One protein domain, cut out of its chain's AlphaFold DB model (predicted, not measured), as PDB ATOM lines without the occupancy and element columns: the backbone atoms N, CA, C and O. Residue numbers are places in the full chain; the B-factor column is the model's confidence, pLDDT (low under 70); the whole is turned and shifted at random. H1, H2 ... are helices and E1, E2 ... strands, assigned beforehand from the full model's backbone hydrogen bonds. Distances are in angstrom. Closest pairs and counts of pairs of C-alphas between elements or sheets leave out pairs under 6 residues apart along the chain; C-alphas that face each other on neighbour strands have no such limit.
ATOM      1  N   ASN A 334     156.079 265.465 251.464       77.38
ATOM      2  CA  ASN A 334     156.775 264.181 251.525       77.38
ATOM      3  C   ASN A 334     157.687 264.046 250.303       77.38
ATOM      4  O   ASN A 334     157.223 264.177 249.169       77.38
ATOM      5  N   VAL A 335     158.959 263.780 250.563       75.75
ATOM      6  CA  VAL A 335     160.022 263.523 249.599       75.75
ATOM      7  C   VAL A 335     160.297 262.027 249.567       75.75
ATOM      8  O   VAL A 335     160.479 261.407 250.618       75.75
ATOM      9  N   GLY A 336     160.326 261.463 248.362       68.56
ATOM     10  CA  GLY A 336     160.716 260.072 248.153       68.56
ATOM     11  C   GLY A 336     162.197 259.858 248.464       68.56
ATOM     12  O   GLY A 336     163.054 260.627 248.017       68.56
ATOM     13  N   VAL A 337     162.502 258.806 249.223       69.19
ATOM     14  CA  VAL A 337     163.872 258.316 249.400       69.19
ATOM     15  C   VAL A 337     164.185 257.372 248.242       69.19
ATOM     16  O   VAL A 337     163.520 256.355 248.084       69.19
ATOM     17  N   LEU A 338     165.193 257.687 247.424       60.12
ATOM     18  CA  LEU A 338     165.559 256.844 246.278       60.12
ATOM     19  C   LEU A 338     166.339 255.613 246.734       60.12
ATOM     20  O   LEU A 338     165.979 254.480 246.423       60.12
ATOM     21  N   THR A 339     167.420 255.834 247.482       63.41
ATOM     22  CA  THR A 339     168.321 254.769 247.925       63.41
ATOM     23  C   THR A 339     168.905 255.080 249.298       63.41
ATOM     24  O   THR A 339     169.182 256.232 249.638       63.41
ATOM     25  N   THR A 340     169.114 254.026 250.088       65.25
ATOM     26  CA  THR A 340     169.919 254.065 251.313       65.25
ATOM     27  C   THR A 340     171.084 253.093 251.151       65.25
ATOM     28  O   THR A 340     170.855 251.889 251.016       65.25
ATOM     29  N   LYS A 341     172.323 253.585 251.173       70.00
ATOM     30  CA  LYS A 341     173.532 252.753 251.180       70.00
ATOM     31  C   LYS A 341     174.108 252.724 252.593       70.00
ATOM     32  O   LYS A 341     174.343 253.768 253.194       70.00
ATOM     33  N   LEU A 342     174.334 251.525 253.126       71.44
ATOM     34  CA  LEU A 342     175.093 251.336 254.359       71.44
ATOM     35  C   LEU A 342     176.569 251.156 253.995       71.44
ATOM     36  O   LEU A 342     176.916 250.257 253.232       71.44
ATOM     37  N   LEU A 343     177.427 252.022 254.522       72.25
ATOM     38  CA  LEU A 343     178.882 251.921 254.401       72.25
ATOM     39  C   LEU A 343     179.417 250.967 255.478       72.25
ATOM     40  O   LEU A 343     178.821 250.851 256.552       72.25
ATOM     41  N   ALA A 344     180.552 250.300 255.235       60.91
ATOM     42  CA  ALA A 344     181.063 249.282 256.164       60.91
ATOM     43  C   ALA A 344     181.460 249.862 257.538       60.91
ATOM     44  O   ALA A 344     181.405 249.164 258.547       60.91
ATOM     45  N   CYS A 345     181.753 251.165 257.605       66.88
ATOM     46  CA  CYS A 345     181.973 251.923 258.839       66.88
ATOM     47  C   CYS A 345     180.688 252.231 259.644       66.88
ATOM     48  O   CYS A 345     180.746 252.913 260.669       66.88
ATOM     49  N   GLY A 346     179.520 251.758 259.189       72.06
ATOM     50  CA  GLY A 346     178.220 251.947 259.841       72.06
ATOM     51  C   GLY A 346     177.524 253.275 259.522       72.06
ATOM     52  O   GLY A 346     176.508 253.588 260.140       72.06
ATOM     53  N   ILE A 347     178.059 254.063 258.586       82.19
ATOM     54  CA  ILE A 347     177.475 255.331 258.127       82.19
ATOM     55  C   ILE A 347     176.440 255.058 257.031       82.19
ATOM     56  O   ILE A 347     176.640 254.195 256.180       82.19
ATOM     57  N   PHE A 348     175.343 255.812 257.040       80.38
ATOM     58  CA  PHE A 348     174.313 255.757 256.008       80.38
ATOM     59  C   PHE A 348     174.519 256.867 254.984       80.38
ATOM     60  O   PHE A 348     174.647 258.030 255.353       80.38
ATOM     61  N   GLU A 349     174.492 256.521 253.705       83.06
ATOM     62  CA  GLU A 349     174.309 257.462 252.606       83.06
ATOM     63  C   GLU A 349     172.842 257.404 252.165       83.06
ATOM     64  O   GLU A 349     172.322 256.340 251.827       83.06
ATOM     65  N   LEU A 350     172.165 258.548 252.212       85.56
ATOM     66  CA  LEU A 350     170.759 258.699 251.849       85.56
ATOM     67  C   LEU A 350     170.651 259.564 250.591       85.56
ATOM     68  O   LEU A 350     171.113 260.707 250.594       85.56
ATOM     69  N   THR A 351     170.004 259.039 249.549       83.62
ATOM     70  CA  THR A 351     169.750 259.757 248.292       83.62
ATOM     71  C   THR A 351     168.305 260.248 248.243       83.62
ATOM     72  O   THR A 351     167.366 259.455 248.346       83.62
ATOM     73  N   LEU A 352     168.123 261.557 248.067       83.19
ATOM     74  CA  LEU A 352     166.827 262.242 248.066       83.19
ATOM     75  C   LEU A 352     166.538 262.868 246.699       83.19
ATOM     76  O   LEU A 352     167.455 263.363 246.042       83.19
ATOM     77  N   ILE A 353     165.262 262.900 246.301       77.81
ATOM     78  CA  ILE A 353     164.829 263.524 245.043       77.81
ATOM     79  C   ILE A 353     164.830 265.053 245.180       77.81
ATOM     80  O   ILE A 353     164.173 265.630 246.054       77.81
ATOM     81  N   LYS A 354     165.525 265.720 244.256       77.12
ATOM     82  CA  LYS A 354     165.580 267.178 244.128       77.12
ATOM     83  C   LYS A 354     164.857 267.608 242.842       77.12
ATOM     84  O   LYS A 354     165.075 267.000 241.804       77.12
ATOM     85  N   PRO A 355     164.037 268.669 242.852       71.62
ATOM     86  CA  PRO A 355     163.523 269.255 241.622       71.62
ATOM     87  C   PRO A 355     164.639 269.982 240.839       71.62
ATOM     88  O   PRO A 355     165.564 270.544 241.448       71.62
ATOM     89  N   PRO A 356     164.526 270.071 239.500       65.31
ATOM     90  CA  PRO A 356     165.555 270.679 238.650       65.31
ATOM     91  C   PRO A 356     165.764 272.178 238.932       65.31
ATOM     92  O   PRO A 356     166.856 272.701 238.753       65.31
ATOM     93  N   GLY A 357     164.746 272.876 239.450       65.94
ATOM     94  CA  GLY A 357     164.804 274.318 239.723       65.94
ATOM     95  C   GLY A 357     165.590 274.742 240.974       65.94
ATOM     96  O   GLY A 357     165.799 275.939 241.164       65.94
ATOM     97  N   ILE A 358     166.014 273.813 241.839       74.75
ATOM     98  CA  ILE A 358     166.770 274.152 243.058       74.75
ATOM     99  C   ILE A 358     168.263 274.251 242.747       74.75
ATOM    100  O   ILE A 358     168.883 273.260 242.359       74.75
ATOM    101  N   LYS A 359     168.855 275.426 242.984       76.25
ATOM    102  CA  LYS A 359     170.309 275.621 242.901       76.25
ATOM    103  C   LYS A 359     170.980 275.047 244.148       76.25
ATOM    104  O   LYS A 359     170.666 275.449 245.271       76.25
ATOM    105  N   LEU A 360     171.879 274.090 243.935       82.62
ATOM    106  CA  LEU A 360     172.716 273.495 244.970       82.62
ATOM    107  C   LEU A 360     174.129 274.076 244.851       82.62
ATOM    108  O   LEU A 360     174.670 274.129 243.752       82.62
ATOM    109  N   HIS A 361     174.713 274.480 245.975       86.44
ATOM    110  CA  HIS A 361     176.119 274.859 246.082       86.44
ATOM    111  C   HIS A 361     176.869 273.816 246.907       86.44
ATOM    112  O   HIS A 361     176.285 273.168 247.783       86.44
ATOM    113  N   ALA A 362     178.165 273.653 246.639       84.62
ATOM    114  CA  ALA A 362     179.009 272.863 247.524       84.62
ATOM    115  C   ALA A 362     179.067 273.567 248.892       84.62
ATOM    116  O   ALA A 362     179.119 274.794 248.943       84.62
ATOM    117  N   LEU A 363     179.057 272.796 249.988       89.69
ATOM    118  CA  LEU A 363     178.898 273.253 251.387       89.69
ATOM    119  C   LEU A 363     177.458 273.534 251.850       89.69
ATOM    120  O   LEU A 363     177.262 273.843 253.026       89.69
ATOM    121  N   ASN A 364     176.447 273.383 250.990       89.44
ATOM    122  CA  ASN A 364     175.060 273.477 251.440       89.44
ATOM    123  C   ASN A 364     174.666 272.299 252.341       89.44
ATOM    124  O   ASN A 364     175.239 271.210 252.300       89.44
ATOM    125  N   TYR A 365     173.626 272.508 253.134       90.38
ATOM    126  CA  TYR A 365     173.035 271.519 254.023       90.38
ATOM    127  C   TYR A 365     171.508 271.584 253.956       90.38
ATOM    128  O   TYR A 365     170.922 272.554 253.471       90.38
ATOM    129  N   ILE A 366     170.850 270.536 254.432       91.00
ATOM    130  CA  ILE A 366     169.389 270.436 254.503       91.00
ATOM    131  C   ILE A 366     168.962 270.072 255.921       91.00
ATOM    132  O   ILE A 366     169.740 269.475 256.664       91.00
ATOM    133  N   TYR A 367     167.724 270.391 256.291       90.81
ATOM    134  CA  TYR A 367     167.093 269.767 257.452       90.81
ATOM    135  C   TYR A 367     166.229 268.604 256.993       90.81
ATOM    136  O   TYR A 367     165.407 268.751 256.090       90.81
ATOM    137  N   LEU A 368     166.413 267.465 257.645       90.12
ATOM    138  CA  LEU A 368     165.697 266.235 257.373       90.12
ATOM    139  C   LEU A 368     164.789 265.894 258.553       90.12
ATOM    140  O   LEU A 368     165.212 265.917 259.712       90.12
ATOM    141  N   ASN A 369     163.553 265.536 258.234       90.75
ATOM    142  CA  ASN A 369     162.602 264.918 259.138       90.75
ATOM    143  C   ASN A 369     162.147 263.581 258.545       90.75
ATOM    144  O   ASN A 369     161.930 263.468 257.340       90.75
ATOM    145  N   ILE A 370     162.021 262.565 259.395       88.38
ATOM    146  CA  ILE A 370     161.491 261.246 259.028       88.38
ATOM    147  C   ILE A 370     160.297 260.997 259.955       88.38
ATOM    148  O   ILE A 370     160.509 260.661 261.129       88.38
ATOM    149  N   PRO A 371     159.058 261.229 259.476       86.94
ATOM    150  CA  PRO A 371     157.848 261.170 260.295       86.94
ATOM    151  C   PRO A 371     157.630 259.834 261.011       86.94
ATOM    152  O   PRO A 371     156.999 259.810 262.068       86.94
ATOM    153  N   GLU A 372     158.158 258.737 260.463       86.50
ATOM    154  CA  GLU A 372     158.128 257.388 261.038       86.50
ATOM    155  C   GLU A 372     158.939 257.285 262.339       86.50
ATOM    156  O   GLU A 372     158.656 256.424 263.169       86.50
ATOM    157  N   ILE A 373     159.929 258.164 262.536       85.50
ATOM    158  CA  ILE A 373     160.717 258.261 263.773       85.50
ATOM    159  C   ILE A 373     160.133 259.338 264.681       85.50
ATOM    160  O   ILE A 373     159.917 259.106 265.868       85.50
ATOM    161  N   SER A 374     159.919 260.535 264.131       85.75
ATOM    162  CA  SER A 374     159.381 261.677 264.863       85.75
ATOM    163  C   SER A 374     158.791 262.699 263.907       85.75
ATOM    164  O   SER A 374     159.411 263.074 262.917       85.75
ATOM    165  N   LYS A 375     157.605 263.215 264.238       85.56
ATOM    166  CA  LYS A 375     156.917 264.248 263.444       85.56
ATOM    167  C   LYS A 375     157.456 265.663 263.679       85.56
ATOM    168  O   LYS A 375     157.088 266.572 262.943       85.56
ATOM    169  N   LEU A 376     158.250 265.866 264.732       81.94
ATOM    170  CA  LEU A 376     158.654 267.199 265.200       81.94
ATOM    171  C   LEU A 376     160.173 267.403 265.217       81.94
ATOM    172  O   LEU A 376     160.621 268.548 265.219       81.94
ATOM    173  N   GLU A 377     160.967 266.330 265.217       84.88
ATOM    174  CA  GLU A 377     162.432 266.417 265.246       84.88
ATOM    175  C   GLU A 377     162.990 266.657 263.831       84.88
ATOM    176  O   GLU A 377     162.836 265.824 262.936       84.88
ATOM    177  N   TRP A 378     163.641 267.806 263.630       87.19
ATOM    178  CA  TRP A 378     164.314 268.183 262.383       87.19
ATOM    179  C   TRP A 378     165.822 268.238 262.608       87.19
ATOM    180  O   TRP A 378     166.286 268.995 263.463       87.19
ATOM    181  N   HIS A 379     166.591 267.495 261.811       87.00
ATOM    182  CA  HIS A 379     168.043 267.388 261.978       87.00
ATOM    183  C   HIS A 379     168.800 267.932 260.759       87.00
ATOM    184  O   HIS A 379     168.440 267.585 259.632       87.00
ATOM    185  N   PRO A 380     169.833 268.775 260.952       89.88
ATOM    186  CA  PRO A 380     170.644 269.287 259.855       89.88
ATOM    187  C   PRO A 380     171.652 268.239 259.365       89.88
ATOM    188  O   PRO A 380     172.323 267.591 260.169       89.88
ATOM    189  N   PHE A 381     171.805 268.122 258.046       90.88
ATOM    190  CA  PHE A 381     172.813 267.285 257.397       90.88
ATOM    191  C   PHE A 381     173.446 268.019 256.218       90.88
ATOM    192  O   PHE A 381     172.736 268.545 255.357       90.88
ATOM    193  N   SER A 382     174.779 268.030 256.153       91.62
ATOM    194  CA  SER A 382     175.506 268.555 254.994       91.62
ATOM    195  C   SER A 382     175.211 267.721 253.756       91.62
ATOM    196  O   SER A 382     175.215 266.488 253.810       91.62
ATOM    197  N   VAL A 383     175.004 268.402 252.635       91.25
ATOM    198  CA  VAL A 383     174.929 267.760 251.330       91.25
ATOM    199  C   VAL A 383     176.339 267.330 250.936       91.25
ATOM    200  O   VAL A 383     177.278 268.121 250.968       91.25
ATOM    201  N   SER A 384     176.474 266.049 250.607       90.19
ATOM    202  CA  SER A 384     177.739 265.390 250.249       90.19
ATOM    203  C   SER A 384     177.928 265.238 248.735       90.19
ATOM    204  O   SER A 384     179.041 265.000 248.271       90.19
ATOM    205  N   SER A 385     176.854 265.400 247.958       87.69
ATOM    206  CA  SER A 385     176.894 265.418 246.495       87.69
ATOM    207  C   SER A 385     177.334 266.779 245.956       87.69
ATOM    208  O   SER A 385     176.995 267.821 246.519       87.69
ATOM    209  N   SER A 386     178.031 266.768 244.826       86.12
ATOM    210  CA  SER A 386     178.382 267.973 244.075       86.12
ATOM    211  C   SER A 386     177.157 268.581 243.372       86.12
ATOM    212  O   SER A 386     176.258 267.837 242.966       86.12
ATOM    213  N   PRO A 387     177.136 269.908 243.133       82.50
ATOM    214  CA  PRO A 387     176.168 270.559 242.248       82.50
ATOM    215  C   PRO A 387     176.046 269.934 240.852       82.50
ATOM    216  O   PRO A 387     174.993 270.064 240.235       82.50
ATOM    217  N   TYR A 388     177.097 269.270 240.353       80.81
ATOM    218  CA  TYR A 388     177.106 268.664 239.017       80.81
ATOM    219  C   TYR A 388     176.965 267.135 238.998       80.81
ATOM    220  O   TYR A 388     177.094 266.545 237.924       80.81
ATOM    221  N   ASP A 389     176.726 266.487 240.142       69.25
ATOM    222  CA  ASP A 389     176.550 265.028 240.205       69.25
ATOM    223  C   ASP A 389     175.223 264.548 239.586       69.25
ATOM    224  O   ASP A 389     175.134 263.406 239.137       69.25
ATOM    225  N   GLY A 390     174.204 265.409 239.532       65.62
ATOM    226  CA  GLY A 390     172.926 265.126 238.884       65.62
ATOM    227  C   GLY A 390     171.869 266.192 239.171       65.62
ATOM    228  O   GLY A 390     171.782 266.715 240.280       65.62
ATOM    229  N   ASP A 391     171.026 266.499 238.182       66.06
ATOM    230  CA  ASP A 391     170.051 267.599 238.291       66.06
ATOM    231  C   ASP A 391     168.881 267.294 239.245       66.06
ATOM    232  O   ASP A 391     168.249 268.214 239.784       66.06
ATOM    233  N   ASN A 392     168.627 266.002 239.499       73.31
ATOM    234  CA  ASN A 392     167.383 265.510 240.099       73.31
ATOM    235  C   ASN A 392     167.546 264.811 241.458       73.31
ATOM    236  O   ASN A 392     166.569 264.316 242.020       73.31
ATOM    237  N   TRP A 393     168.757 264.741 242.011       79.81
ATOM    238  CA  TRP A 393     168.991 264.089 243.299       79.81
ATOM    239  C   TRP A 393     170.067 264.799 244.115       79.81
ATOM    240  O   TRP A 393     170.848 265.594 243.602       79.81
ATOM    241  N   LEU A 394     170.082 264.529 245.416       85.94
ATOM    242  CA  LEU A 394     171.153 264.936 246.319       85.94
ATOM    243  C   LEU A 394     171.445 263.824 247.322       85.94
ATOM    244  O   LEU A 394     170.573 262.998 247.600       85.94
ATOM    245  N   LYS A 395     172.657 263.818 247.882       87.75
ATOM    246  CA  LYS A 395     173.095 262.807 248.856       87.75
ATOM    247  C   LYS A 395     173.487 263.424 250.186       87.75
ATOM    248  O   LYS A 395     174.179 264.445 250.219       87.75
ATOM    249  N   VAL A 396     173.125 262.766 251.281       90.81
ATOM    250  CA  VAL A 396     173.565 263.124 252.638       90.81
ATOM    251  C   VAL A 396     174.178 261.927 253.357       90.81
ATOM    252  O   VAL A 396     173.720 260.796 253.194       90.81
ATOM    253  N   LEU A 397     175.197 262.193 254.175       89.19
ATOM    254  CA  LEU A 397     175.864 261.192 255.008       89.19
ATOM    255  C   LEU A 397     175.406 261.322 256.461       89.19
ATOM    256  O   LEU A 397     175.506 262.392 257.064       89.19
ATOM    257  N   ILE A 398     174.928 260.222 257.037       88.50
ATOM    258  CA  ILE A 398     174.356 260.167 258.381       88.50
ATOM    259  C   ILE A 398     175.148 259.164 259.217       88.50
ATOM    260  O   ILE A 398     175.104 257.956 258.983       88.50
ATOM    261  N   LYS A 399     175.853 259.669 260.233       86.56
ATOM    262  CA  LYS A 399     176.532 258.840 261.235       86.56
ATOM    263  C   LYS A 399     175.570 258.516 262.390       86.56
ATOM    264  O   LYS A 399     175.081 259.446 263.041       86.56
ATOM    265  N   PRO A 400     175.297 257.233 262.683       81.81
ATOM    266  CA  PRO A 400     174.493 256.850 263.840       81.81
ATOM    267  C   PRO A 400     175.153 257.274 265.153       81.81
ATOM    268  O   PRO A 400     176.353 257.084 265.353       81.81
ATOM    269  N   SER A 401     174.356 257.837 266.058       78.44
ATOM    270  CA  SER A 401     174.762 258.208 267.414       78.44
ATOM    271  C   SER A 401     173.893 257.461 268.418       78.44
ATOM    272  O   SER A 401     172.666 257.476 268.308       78.44
ATOM    273  N   TYR A 402     174.526 256.786 269.379       68.94
ATOM    274  CA  TYR A 402     173.847 255.915 270.338       68.94
ATOM    275  C   TYR A 402     172.762 256.665 271.126       68.94
ATOM    276  O   TYR A 402     172.994 257.766 271.622       68.94
ATOM    277  N   GLY A 403     171.569 256.070 271.232       64.44
ATOM    278  CA  GLY A 403     170.438 256.632 271.983       64.44
ATOM    279  C   GLY A 403     169.718 257.823 271.330       64.44
ATOM    280  O   GLY A 403     168.725 258.293 271.880       64.44
ATOM    281  N   GLY A 404     170.174 258.304 270.167       79.31
ATOM    282  CA  GLY A 404     169.592 259.457 269.468       79.31
ATOM    283  C   GLY A 404     168.677 259.106 268.287       79.31
ATOM    284  O   GLY A 404     168.471 257.940 267.942       79.31
ATOM    285  N   TRP A 405     168.169 260.146 267.616       85.62
ATOM    286  CA  TRP A 405     167.350 260.028 266.400       85.62
ATOM    287  C   TRP A 405     168.044 259.226 265.287       85.62
ATOM    288  O   TRP A 405     167.428 258.353 264.678       85.62
ATOM    289  N   THR A 406     169.348 259.435 265.070       85.19
ATOM    290  CA  THR A 406     170.104 258.745 264.007       85.19
ATOM    291  C   THR A 406     170.269 257.243 264.261       85.19
ATOM    292  O   THR A 406     170.329 256.471 263.309       85.19
ATOM    293  N   HIS A 407     170.275 256.792 265.522       85.19
ATOM    294  CA  HIS A 407     170.247 255.361 265.853       85.19
ATOM    295  C   HIS A 407     168.863 254.743 265.616       85.19
ATOM    296  O   HIS A 407     168.763 253.620 265.126       85.19
ATOM    297  N   ARG A 408     167.777 255.479 265.903       87.31
ATOM    298  CA  ARG A 408     166.416 255.033 265.550       87.31
ATOM    299  C   ARG A 408     166.257 254.880 264.034       87.31
ATOM    300  O   ARG A 408     165.665 253.900 263.590       87.31
ATOM    301  N   LEU A 409     166.850 255.787 263.253       85.06
ATOM    302  CA  LEU A 409     166.885 255.689 261.791       85.06
ATOM    303  C   LEU A 409     167.618 254.434 261.311       85.06
ATOM    304  O   LEU A 409     167.097 253.703 260.472       85.06
ATOM    305  N   GLN A 410     168.789 254.147 261.879       83.69
ATOM    306  CA  GLN A 410     169.520 252.912 261.592       83.69
ATOM    307  C   GLN A 410     168.669 251.662 261.858       83.69
ATOM    308  O   GLN A 410     168.655 250.749 261.030       83.69
ATOM    309  N   GLY A 411     167.952 251.626 262.985       83.38
ATOM    310  CA  GLY A 411     167.031 250.536 263.321       83.38
ATOM    311  C   GLY A 411     165.912 250.386 262.289       83.38
ATOM    312  O   GLY A 411     165.733 249.303 261.741       83.38
ATOM    313  N   LEU A 412     165.240 251.491 261.947       83.94
ATOM    314  CA  LEU A 412     164.165 251.514 260.951       83.94
ATOM    315  C   LEU A 412     164.629 250.973 259.591       83.94
ATOM    316  O   LEU A 412     163.983 250.099 259.017       83.94
ATOM    317  N   VAL A 413     165.765 251.463 259.090       79.44
ATOM    318  CA  VAL A 413     166.323 251.049 257.793       79.44
ATOM    319  C   VAL A 413     166.729 249.571 257.824       79.44
ATOM    320  O   VAL A 413     166.415 248.824 256.897       79.44
ATOM    321  N   SER A 414     167.341 249.113 258.920       78.88
ATOM    322  CA  SER A 414     167.701 247.700 259.103       78.88
ATOM    323  C   SER A 414     166.470 246.788 259.145       78.88
ATOM    324  O   SER A 414     166.490 245.699 258.574       78.88
ATOM    325  N   ASP A 415     165.383 247.222 259.783       81.00
ATOM    326  CA  ASP A 415     164.139 246.454 259.880       81.00
ATOM    327  C   ASP A 415     163.397 246.370 258.542       81.00
ATOM    328  O   ASP A 415     162.819 245.328 258.221       81.00
ATOM    329  N   VAL A 416     163.426 247.439 257.739       76.12
ATOM    330  CA  VAL A 416     162.873 247.437 256.376       76.12
ATOM    331  C   VAL A 416     163.609 246.416 255.505       76.12
ATOM    332  O   VAL A 416     162.955 245.590 254.861       76.12
ATOM    333  N   VAL A 417     164.943 246.393 255.575       70.75
ATOM    334  CA  VAL A 417     165.767 245.435 254.822       70.75
ATOM    335  C   VAL A 417     165.567 243.998 255.288       70.75
ATOM    336  O   VAL A 417     165.370 243.117 254.453       70.75
ATOM    337  N   LYS A 418     165.521 243.739 256.602       73.88
ATOM    338  CA  LYS A 418     165.235 242.393 257.140       73.88
ATOM    339  C   LYS A 418     163.894 241.834 256.668       73.88
ATOM    340  O   LYS A 418     163.746 240.627 256.525       73.88
ATOM    341  N   ARG A 419     162.911 242.706 256.425       73.12
ATOM    342  CA  ARG A 419     161.580 242.335 255.920       73.12
ATOM    343  C   ARG A 419     161.537 242.143 254.398       73.12
ATOM    344  O   ARG A 419     160.444 242.010 253.858       73.12
ATOM    345  N   GLY A 420     162.682 242.176 253.711       62.06
ATOM    346  CA  GLY A 420     162.770 242.046 252.254       62.06
ATOM    347  C   GLY A 420     162.125 243.206 251.493       62.06
ATOM    348  O   GLY A 420     161.812 243.060 250.316       62.06
ATOM    349  N   ARG A 421     161.883 244.344 252.159       60.88
ATOM    350  CA  ARG A 421     161.298 245.539 251.546       60.88
ATOM    351  C   ARG A 421     162.386 246.534 251.172       60.88
ATOM    352  O   ARG A 421     163.428 246.617 251.817       60.88
ATOM    353  N   CYS A 422     162.114 247.316 250.139       58.72
ATOM    354  CA  CYS A 422     163.021 248.351 249.677       58.72
ATOM    355  C   CYS A 422     163.029 249.521 250.674       58.72
ATOM    356  O   CYS A 422     161.955 250.009 251.044       58.72
ATOM    357  N   PRO A 423     164.210 250.023 251.074       58.56
ATOM    358  CA  PRO A 423     164.332 251.248 251.868       58.56
ATOM    359  C   PRO A 423     163.720 252.492 251.211       58.56
ATOM    360  O   PRO A 423     163.504 253.493 251.888       58.56
ATOM    361  N   SER A 424     163.400 252.422 249.915       57.06
ATOM    362  CA  SER A 424     162.721 253.475 249.155       57.06
ATOM    363  C   SER A 424     161.283 253.770 249.609       57.06
ATOM    364  O   SER A 424     160.711 254.780 249.216       57.06
ATOM    365  N   ASN A 425     160.707 252.940 250.487       62.72
ATOM    366  CA  ASN A 425     159.387 253.173 251.085       62.72
ATOM    367  C   ASN A 425     159.402 254.092 252.324       62.72
ATOM    368  O   ASN A 425     158.360 254.265 252.956       62.72
ATOM    369  N   ILE A 426     160.555 254.644 252.718       73.38
ATOM    370  CA  ILE A 426     160.637 255.593 253.837       73.38
ATOM    371  C   ILE A 426     160.264 256.984 253.328       73.38
ATOM    372  O   ILE A 426     160.866 257.480 252.375       73.38
ATOM    373  N   SER A 427     159.296 257.636 253.974       78.88
ATOM    374  CA  SER A 427     158.965 259.015 253.645       78.88
ATOM    375  C   SER A 427     159.901 259.970 254.381       78.88
ATOM    376  O   SER A 427     160.065 259.896 255.594       78.88
ATOM    377  N   ALA A 428     160.474 260.931 253.665       85.31
ATOM    378  CA  ALA A 428     161.221 262.027 254.271       85.31
ATOM    379  C   ALA A 428     160.468 263.350 254.105       85.31
ATOM    380  O   ALA A 428     159.695 263.514 253.168       85.31
ATOM    381  N   ALA A 429     160.707 264.316 254.979       88.12
ATOM    382  CA  ALA A 429     160.391 265.717 254.744       88.12
ATOM    383  C   ALA A 429     161.695 266.519 254.804       88.12
ATOM    384  O   ALA A 429     162.558 266.258 255.646       88.12
ATOM    385  N   VAL A 430     161.867 267.455 253.871       88.19
ATOM    386  CA  VAL A 430     163.134 268.167 253.666       88.19
ATOM    387  C   VAL A 430     162.894 269.672 253.664       88.19
ATOM    388  O   VAL A 430     162.020 270.156 252.945       88.19
ATOM    389  N   GLU A 431     163.698 270.409 254.428       88.50
ATOM    390  CA  GLU A 431     163.817 271.866 254.317       88.50
ATOM    391  C   GLU A 431     165.199 272.261 253.783       88.50
ATOM    392  O   GLU A 431     166.218 271.680 254.172       88.50
ATOM    393  N   GLY A 432     165.243 273.306 252.956       85.50
ATOM    394  CA  GLY A 432     166.471 273.824 252.346       85.50
ATOM    395  C   GLY A 432     166.495 273.670 250.818       85.50
ATOM    396  O   GLY A 432     165.430 273.568 250.205       85.50
ATOM    397  N   PRO A 433     167.686 273.682 250.192       87.56
ATOM    398  CA  PRO A 433     169.009 273.742 250.817       87.56
ATOM    399  C   PRO A 433     169.309 275.105 251.454       87.56
ATOM    400  O   PRO A 433     168.786 276.136 251.034       87.56
ATOM    401  N   TYR A 434     170.154 275.086 252.479       87.44
ATOM    402  CA  TYR A 434     170.686 276.253 253.182       87.44
ATOM    403  C   TYR A 434     172.211 276.272 253.055       87.44
ATOM    404  O   TYR A 434     172.830 275.223 252.888       87.44
ATOM    405  N   GLY A 435     172.817 277.452 253.142       84.94
ATOM    406  CA  GLY A 435     174.260 277.634 253.014       84.94
ATOM    407  C   GLY A 435     174.590 278.975 252.372       84.94
ATOM    408  O   GLY A 435     173.784 279.905 252.428       84.94
ATOM    409  N   HIS A 436     175.776 279.067 251.784       84.00
ATOM    410  CA  HIS A 436     176.190 280.242 251.028       84.00
ATOM    411  C   HIS A 436     175.498 280.292 249.659       84.00
ATOM    412  O   HIS A 436     175.285 279.265 249.016       84.00
ATOM    413  N   GLU A 437     175.202 281.502 249.177       78.94
ATOM    414  CA  GLU A 437     174.697 281.715 247.808       78.94
ATOM    415  C   GLU A 437     175.833 281.700 246.777       78.94
ATOM    416  O   GLU A 437     175.609 281.814 245.570       78.94
ATOM    417  N   SER A 438     177.079 281.632 247.247       79.94
ATOM    418  CA  SER A 438     178.251 281.670 246.398       79.94
ATOM    419  C   SER A 438     179.288 280.630 246.809       79.94
ATOM    420  O   SER A 438     179.562 280.420 247.989       79.94
TER     421      SER A 438
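This is residues 334 to 438 of the 755 residues of the protein "FAD-binding FR-type domain-containing protein" of Physcomitrium patens (UniProt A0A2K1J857). One six-stranded sheet curls and folds back on itself into a nearly closed barrel, with E4, E3 and E6 facing E2 and E5 and with E1 as the hinge; H1 packs across one end. The printed part has 105 residues, in the order E1, E2, E3, E4, E5, H1, E6; the sheet order is E4, E3, E6, E1, E2, E5, antiparallel throughout. The class is mixed, helices and strands, with 52 residues, under half, in named elements. It is compact, with a radius of gyration of the C-alphas of 13.5 A and spans of 41 by 28 by 25 A.

E1, residues 334 to 342, bends by 57 degrees at residue 338 and forms a hairpin with E2, residues 348 to 353 (N 341 to O 349, 2.8 A). E3, residues 365 to 369, and E4, residues 379 to 382, form another hairpin (N 368 to O 379, 2.8 A). E5, residues 393 to 398, is an edge strand beside E2 (N 350 to O 396, 2.9 A). The closest C-alphas of E4 and E5, those of Ser 382 and Val 396, are 6.2 A apart. H1, residues 405 to 418, is on the sheet at a height of 9.1 A, across the strands at 80 degrees to E1 on the local plane. Every O i to N i+4 pair of H1 is within hydrogen-bond range. E6, residues 427 to 434, pairs with E3 (N 367 to O 431, 2.9 A) and E1 (N 335 to O 428, 2.7 A).

E1 begins at C-alpha 334 (156.775, 264.181, 251.525) and is 22.6 A long; E2 is 16.4 A, E3 13.4 A, E4 10.3 A, E5 16.5 A and H1 20.0 A. E6, 20.9 A, ends at C-alpha 434 (170.686, 276.253, 253.182).

The C-alphas farthest apart, those of Arg 419 and Ser 438, are 43.8 A apart. There is no cut; the link E2 to E3 is long. Mean pLDDT of the printed part is 79.6, with 20 residues under 70, among them 336 to 340 and 420 to 425.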